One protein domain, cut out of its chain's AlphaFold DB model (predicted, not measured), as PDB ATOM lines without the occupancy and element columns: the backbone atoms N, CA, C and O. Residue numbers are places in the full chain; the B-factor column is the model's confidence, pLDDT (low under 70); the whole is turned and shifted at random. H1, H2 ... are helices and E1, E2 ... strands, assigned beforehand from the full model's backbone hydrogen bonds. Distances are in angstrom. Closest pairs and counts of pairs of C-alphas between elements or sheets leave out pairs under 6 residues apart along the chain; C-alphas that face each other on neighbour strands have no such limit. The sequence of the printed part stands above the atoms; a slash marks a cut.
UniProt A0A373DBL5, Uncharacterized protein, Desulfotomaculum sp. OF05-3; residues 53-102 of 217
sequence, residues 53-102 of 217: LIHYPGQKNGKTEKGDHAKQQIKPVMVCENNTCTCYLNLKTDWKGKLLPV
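What this domain is: This is residues 53 to 102 of the 217 residues of an uncharacterized protein of Desulfotomaculum sp. OF05-3 (UniProt A0A373DBL5). A four-stranded antiparallel sheet, E1, E2, E3, E4 in order across it, is curled like part of a barrel, and a long excursion between E1 and E2 holds the short helix H1 away from it. The printed part has 50 residues with elements E1, H1, E2, E3, E4 along the chain, mixed in class, under half of the residues being in named elements. It is flat, 33 by 23 by 12 A, and only just loose, close to compact, with a radius of gyration of the C-alphas of 11.7 A.

Where its parts are: E3, residues 88 to 93, spans 16.5 A; E2, residues 77 to 80, 10.1 A. E1, residues 53 to 55, begins at C-alpha 53 (-35.841, -43.840, -1.287). E4, residues 99 to 101, ends at C-alpha 101 (-44.156, -36.877, -8.214). H1 is residues 67 to 71.

How they stand to each other: E2, E3 and E4 form a meander of two hairpins, each strand the antiparallel neighbour of the one before. Within hydrogen-bond range are N 78 and O 89, 2.8 A, for E2 and E3; N 92 and O 100, 2.9 A, for E3 and E4; N 55 and O 77, 2.7 A, for antiparallel E1 and E2. H1 is not on the sheet; 0 of 1 O i to N i+4 and 2 of 2 O i to N i+3 pairs are within range.

The domain as a whole: The C-alphas farthest apart, Thr 84 and Trp 95, are 34.1 A apart. The printed part has no cut. The link E1 to H1 is long, 11 residues. Residues 58 to 74 have pLDDT under 70.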
ATOM      1  N   LEU A  53     -35.720 -42.463  -0.816       93.38
ATOM      2  CA  LEU A  53     -35.841 -43.840  -1.287       93.38
ATOM      3  C   LEU A  53     -37.286 -44.147  -1.667       93.38
ATOM      4  O   LEU A  53     -38.214 -43.773  -0.951       93.38
ATOM      5  N   ILE A  54     -37.491 -44.846  -2.785       92.31
ATOM      6  CA  ILE A  54     -38.823 -45.303  -3.195       92.31
ATOM      7  C   ILE A  54     -39.211 -46.514  -2.347       92.31
ATOM      8  O   ILE A  54     -38.495 -47.511  -2.284       92.31
ATOM      9  N   HIS A  55     -40.384 -46.435  -1.742       87.38
ATOM     10  CA  HIS A  55     -41.011 -47.475  -0.955       87.38
ATOM     11  C   HIS A  55     -42.379 -47.827  -1.550       87.38
ATOM     12  O   HIS A  55     -43.156 -46.954  -1.950       87.38
ATOM     13  N   TYR A  56     -42.685 -49.122  -1.591       84.81
ATOM     14  CA  TYR A  56     -43.972 -49.657  -2.029       84.81
ATOM     15  C   TYR A  56     -44.697 -50.230  -0.805       84.81
ATOM     16  O   TYR A  56     -44.369 -51.339  -0.375       84.81
ATOM     17  N   PRO A  57     -45.665 -49.495  -0.226       74.38
ATOM     18  CA  PRO A  57     -46.378 -49.949   0.962       74.38
ATOM     19  C   PRO A  57     -47.029 -51.319   0.732       74.38
ATOM     20  O   PRO A  57     -47.667 -51.543  -0.296       74.38
ATOM     21  N   GLY A  58     -46.878 -52.237   1.688       68.12
ATOM     22  CA  GLY A  58     -47.451 -53.585   1.588       68.12
ATOM     23  C   GLY A  58     -46.683 -54.553   0.676       68.12
ATOM     24  O   GLY A  58     -47.187 -55.637   0.388       68.12
ATOM     25  N   GLN A  59     -45.474 -54.195   0.228       64.06
ATOM     26  CA  GLN A  59     -44.529 -55.150  -0.351       64.06
ATOM     27  C   GLN A  59     -43.497 -55.586   0.691       64.06
ATOM     28  O   GLN A  59     -42.771 -54.758   1.239       64.06
ATOM     29  N   LYS A  60     -43.381 -56.897   0.920       54.97
ATOM     30  CA  LYS A  60     -42.212 -57.506   1.571       54.97
ATOM     31  C   LYS A  60     -41.348 -58.130   0.477       54.97
ATOM     32  O   LYS A  60     -41.849 -58.895  -0.342       54.97
ATOM     33  N   ASN A  61     -40.063 -57.778   0.424       54.22
ATOM     34  CA  ASN A  61     -39.096 -58.300  -0.558       54.22
ATOM     35  C   ASN A  61     -39.541 -58.149  -2.034       54.22
ATOM     36  O   ASN A  61     -39.351 -59.055  -2.842       54.22
ATOM     37  N   GLY A  62     -40.194 -57.032  -2.385       51.53
ATOM     38  CA  GLY A  62     -40.672 -56.763  -3.753       51.53
ATOM     39  C   GLY A  62     -41.877 -57.604  -4.202       51.53
ATOM     40  O   GLY A  62     -42.293 -57.520  -5.359       51.53
ATOM     41  N   LYS A  63     -42.464 -58.404  -3.302       48.59
ATOM     42  CA  LYS A  63     -43.660 -59.210  -3.562       48.59
ATOM     43  C   LYS A  63     -44.848 -58.632  -2.796       48.59
ATOM     44  O   LYS A  63     -44.761 -58.321  -1.610       48.59
ATOM     45  N   THR A  64     -45.955 -58.452  -3.505       54.75
ATOM     46  CA  THR A  64     -47.253 -58.098  -2.932       54.75
ATOM     47  C   THR A  64     -47.896 -59.353  -2.356       54.75
ATOM     48  O   THR A  64     -47.924 -60.384  -3.021       54.75
ATOM     49  N   GLU A  65     -48.474 -59.275  -1.156       52.19
ATOM     50  CA  GLU A  65     -49.242 -60.396  -0.576       52.19
ATOM     51  C   GLU A  65     -50.477 -60.767  -1.430       52.19
ATOM     52  O   GLU A  65     -51.024 -61.856  -1.308       52.19
ATOM     53  N   LYS A  66     -50.904 -59.872  -2.334       49.09
ATOM     54  CA  LYS A  66     -52.091 -60.016  -3.192       49.09
ATOM     55  C   LYS A  66     -51.766 -60.024  -4.695       49.09
ATOM     56  O   LYS A  66     -52.364 -59.267  -5.448       49.09
ATOM     57  N   GLY A  67     -50.816 -60.846  -5.145       47.78
ATOM     58  CA  GLY A  67     -50.570 -61.110  -6.577       47.78
ATOM     59  C   GLY A  67     -50.263 -59.876  -7.454       47.78
ATOM     60  O   GLY A  67     -50.137 -58.744  -6.974       47.78
ATOM     61  N   ASP A  68     -50.122 -60.079  -8.767       46.78
ATOM     62  CA  ASP A  68     -49.679 -59.029  -9.702       46.78
ATOM     63  C   ASP A  68     -50.714 -57.911  -9.922       46.78
ATOM     64  O   ASP A  68     -50.344 -56.759 -10.153       46.78
ATOM     65  N   HIS A  69     -52.008 -58.197  -9.746       45.53
ATOM     66  CA  HIS A  69     -53.076 -57.194  -9.856       45.53
ATOM     67  C   HIS A  69     -53.085 -56.172  -8.706       45.53
ATOM     68  O   HIS A  69     -53.605 -55.066  -8.874       45.53
ATOM     69  N   ALA A  70     -52.478 -56.483  -7.553       49.09
ATOM     70  CA  ALA A  70     -52.307 -55.510  -6.472       49.09
ATOM     71  C   ALA A  70     -51.148 -54.536  -6.725       49.09
ATOM     72  O   ALA A  70     -51.193 -53.413  -6.223       49.09
ATOM     73  N   LYS A  71     -50.143 -54.901  -7.539       48.81
ATOM     74  CA  LYS A  71     -49.014 -54.006  -7.868       48.81
ATOM     75  C   LYS A  71     -49.478 -52.714  -8.544       48.81
ATOM     76  O   LYS A  71     -48.886 -51.668  -8.314       48.81
ATOM     77  N   GLN A  72     -50.561 -52.770  -9.322       51.53
ATOM     78  CA  GLN A  72     -51.150 -51.597  -9.981       51.53
ATOM     79  C   GLN A  72     -51.945 -50.689  -9.023       51.53
ATOM     80  O   GLN A  72     -52.190 -49.531  -9.348       51.53
ATOM     81  N   GLN A  73     -52.340 -51.188  -7.845       58.06
ATOM     82  CA  GLN A  73     -53.109 -50.423  -6.854       58.06
ATOM     83  C   GLN A  73     -52.244 -49.843  -5.728       58.06
ATOM     84  O   GLN A  73     -52.678 -48.918  -5.037       58.06
ATOM     85  N   ILE A  74     -51.025 -50.355  -5.536       66.62
ATOM     86  CA  ILE A  74     -50.102 -49.831  -4.527       66.62
ATOM     87  C   ILE A  74     -49.556 -48.497  -5.012       66.62
ATOM     88  O   ILE A  74     -48.878 -48.419  -6.034       66.62
ATOM     89  N   LYS A  75     -49.851 -47.438  -4.259       78.81
ATOM     90  CA  LYS A  75     -49.321 -46.100  -4.517       78.81
ATOM     91  C   LYS A  75     -47.898 -46.022  -3.960       78.81
ATOM     92  O   LYS A  75     -47.751 -46.082  -2.737       78.81
ATOM     93  N   PRO A  76     -46.865 -45.910  -4.813       88.38
ATOM     94  CA  PRO A  76     -45.504 -45.755  -4.334       88.38
ATOM     95  C   PRO A  76     -45.348 -44.426  -3.598       88.38
ATOM     96  O   PRO A  76     -45.981 -43.419  -3.932       88.38
ATOM     97  N   VAL A  77     -44.468 -44.423  -2.608       90.94
ATOM     98  CA  VAL A  77     -44.093 -43.234  -1.847       90.94
ATOM     99  C   VAL A  77     -42.579 -43.145  -1.807       90.94
ATOM    100  O   VAL A  77     -41.899 -44.157  -1.730       90.94
ATOM    101  N   MET A  78     -42.030 -41.942  -1.868       93.25
ATOM    102  CA  MET A  78     -40.628 -41.706  -1.554       93.25
ATOM    103  C   MET A  78     -40.502 -41.250  -0.112       93.25
ATOM    104  O   MET A  78     -41.178 -40.302   0.274       93.25
ATOM    105  N   VAL A  79     -39.632 -41.888   0.659       93.94
ATOM    106  CA  VAL A  79     -39.383 -41.592   2.076       93.94
ATOM    107  C   VAL A  79     -37.924 -41.206   2.284       93.94
ATOM    108  O   VAL A  79     -37.056 -41.624   1.517       93.94
ATOM    109  N   CYS A  80     -37.645 -40.388   3.293       94.25
ATOM    110  CA  CYS A  80     -36.270 -40.104   3.687       94.25
ATOM    111  C   CYS A  80     -35.625 -41.340   4.338       94.25
ATOM    112  O   CYS A  80     -36.277 -42.038   5.106       94.25
ATOM    113  N   GLU A  81     -34.342 -41.593   4.060       93.62
ATOM    114  CA  GLU A  81     -33.571 -42.665   4.712       93.62
ATOM    115  C   GLU A  81     -33.345 -42.421   6.214       93.62
ATOM    116  O   GLU A  81     -33.090 -43.355   6.969       93.62
ATOM    117  N   ASN A  82     -33.419 -41.162   6.658       93.31
ATOM    118  CA  ASN A  82     -33.296 -40.821   8.067       93.31
ATOM    119  C   ASN A  82     -34.612 -41.132   8.795       93.31
ATOM    120  O   ASN A  82     -35.594 -40.414   8.624       93.31
ATOM    121  N   ASN A  83     -34.600 -42.152   9.655       87.31
ATOM    122  CA  ASN A  83     -35.778 -42.645  10.379       87.31
ATOM    123  C   ASN A  83     -36.440 -41.616  11.311       87.31
ATOM    124  O   ASN A  83     -37.612 -41.772  11.643       87.31
ATOM    125  N   THR A  84     -35.723 -40.573  11.745       92.69
ATOM    126  CA  THR A  84     -36.315 -39.489  12.551       92.69
ATOM    127  C   THR A  84     -36.957 -38.401  11.691       92.69
ATOM    128  O   THR A  84     -37.707 -37.567  12.194       92.69
ATOM    129  N   CYS A  85     -36.692 -38.398  10.382       91.31
ATOM    130  CA  CYS A  85     -37.262 -37.442   9.450       91.31
ATOM    131  C   CYS A  85     -38.619 -37.937   8.946       91.31
ATOM    132  O   CYS A  85     -38.727 -38.961   8.279       91.31
ATOM    133  N   THR A  86     -39.665 -37.150   9.180       92.69
ATOM    134  CA  THR A  86     -41.029 -37.495   8.757       92.69
ATOM    135  C   THR A  86     -41.315 -37.150   7.290       92.69
ATOM    136  O   THR A  86     -42.466 -37.218   6.861       92.69
ATOM    137  N   CYS A  87     -40.304 -36.751   6.508       93.56
ATOM    138  CA  CYS A  87     -40.455 -36.311   5.123       93.56
ATOM    139  C   CYS A  87     -40.797 -37.465   4.176       93.56
ATOM    140  O   CYS A  87     -40.056 -38.445   4.070       93.56
ATOM    141  N   TYR A  88     -41.872 -37.295   3.402       93.62
ATOM    142  CA  TYR A  88     -42.183 -38.176   2.282       93.62
ATOM    143  C   TYR A  88     -42.813 -37.430   1.097       93.62
ATOM    144  O   TYR A  88     -43.256 -36.283   1.198       93.62
ATOM    145  N   LEU A  89     -42.854 -38.103  -0.050       91.62
ATOM    146  CA  LEU A  89     -43.437 -37.627  -1.297       91.62
ATOM    147  C   LEU A  89     -44.282 -38.735  -1.930       91.62
ATOM    148  O   LEU A  89     -43.787 -39.814  -2.237       91.62
ATOM    149  N   ASN A  90     -45.562 -38.455  -2.168       90.94
ATOM    150  CA  ASN A  90     -46.423 -39.371  -2.910       90.94
ATOM    151  C   ASN A  90     -46.021 -39.419  -4.385       90.94
ATOM    152  O   ASN A  90     -45.822 -38.373  -5.016       90.94
ATOM    153  N   LEU A  91     -45.992 -40.627  -4.941       90.12
ATOM    154  CA  LEU A  91     -45.751 -40.863  -6.354       90.12
ATOM    155  C   LEU A  91     -47.000 -41.427  -7.031       90.12
ATOM    156  O   LEU A  91     -47.868 -42.046  -6.413       90.12
ATOM    157  N   LYS A  92     -47.074 -41.214  -8.340       86.75
ATOM    158  CA  LYS A  92     -48.024 -41.883  -9.224       86.75
ATOM    159  C   LYS A  92     -47.278 -42.491 -10.400       86.75
ATOM    160  O   LYS A  92     -46.239 -41.981 -10.809       86.75
ATOM    161  N   THR A  93     -47.844 -43.540 -10.968       85.00
ATOM    162  CA  THR A  93     -47.300 -44.183 -12.160       85.00
ATOM    163  C   THR A  93     -48.054 -43.671 -13.382       85.00
ATOM    164  O   THR A  93     -49.285 -43.656 -13.385       85.00
ATOM    165  N   ASP A  94     -47.333 -43.206 -14.399       83.06
ATOM    166  CA  ASP A  94     -47.928 -42.848 -15.688       83.06
ATOM    167  C   ASP A  94     -48.287 -44.103 -16.501       83.06
ATOM    168  O   ASP A  94     -47.844 -45.208 -16.187       83.06
ATOM    169  N   TRP A  95     -49.029 -43.947 -17.597       78.38
ATOM    170  CA  TRP A  95     -49.408 -45.060 -18.483       78.38
ATOM    171  C   TRP A  95     -48.207 -45.816 -19.082       78.38
ATOM    172  O   TRP A  95     -48.342 -46.972 -19.467       78.38
ATOM    173  N   LYS A  96     -47.024 -45.187 -19.124       81.69
ATOM    174  CA  LYS A  96     -45.750 -45.806 -19.535       81.69
ATOM    175  C   LYS A  96     -45.001 -46.526 -18.403       81.69
ATOM    176  O   LYS A  96     -43.867 -46.939 -18.605       81.69
ATOM    177  N   GLY A  97     -45.549 -46.585 -17.190       79.62
ATOM    178  CA  GLY A  97     -44.849 -47.141 -16.027       79.62
ATOM    179  C   GLY A  97     -43.859 -46.182 -15.349       79.62
ATOM    180  O   GLY A  97     -43.263 -46.542 -14.336       79.62
ATOM    181  N   LYS A  98     -43.679 -44.951 -15.857       85.56
ATOM    182  CA  LYS A  98     -42.779 -43.955 -15.251       85.56
ATOM    183  C   LYS A  98     -43.368 -43.422 -13.943       85.56
ATOM    184  O   LYS A  98     -44.523 -42.997 -13.914       85.56
ATOM    185  N   LEU A  99     -42.555 -43.384 -12.889       87.69
ATOM    186  CA  LEU A  99     -42.906 -42.739 -11.626       87.69
ATOM    187  C   LEU A  99     -42.847 -41.216 -11.762       87.69
ATOM    188  O   LEU A  99     -41.869 -40.659 -12.262       87.69
ATOM    189  N   LEU A 100     -43.903 -40.552 -11.305       88.06
ATOM    190  CA  LEU A 100     -44.061 -39.106 -11.329       88.06
ATOM    191  C   LEU A 100     -44.405 -38.596  -9.927       88.06
ATOM    192  O   LEU A 100     -45.257 -39.192  -9.257       88.06
ATOM    193  N   PRO A 101     -43.809 -37.478  -9.490       89.69
ATOM    194  CA  PRO A 101     -44.156 -36.877  -8.214       89.69
ATOM    195  C   PRO A 101     -45.559 -36.262  -8.261       89.69
ATOM    196  O   PRO A 101     -45.969 -35.655  -9.251       89.69
ATOM    197  N   VAL A 102     -46.312 -36.422  -7.170       87.69
ATOM    198  CA  VAL A 102     -47.659 -35.835  -7.021       87.69
ATOM    199  C   VAL A 102     -47.603 -34.415  -6.421       87.69
ATOM    200  O   VAL A 102     -48.598 -33.687  -6.424       87.69
TER     201      VAL A 102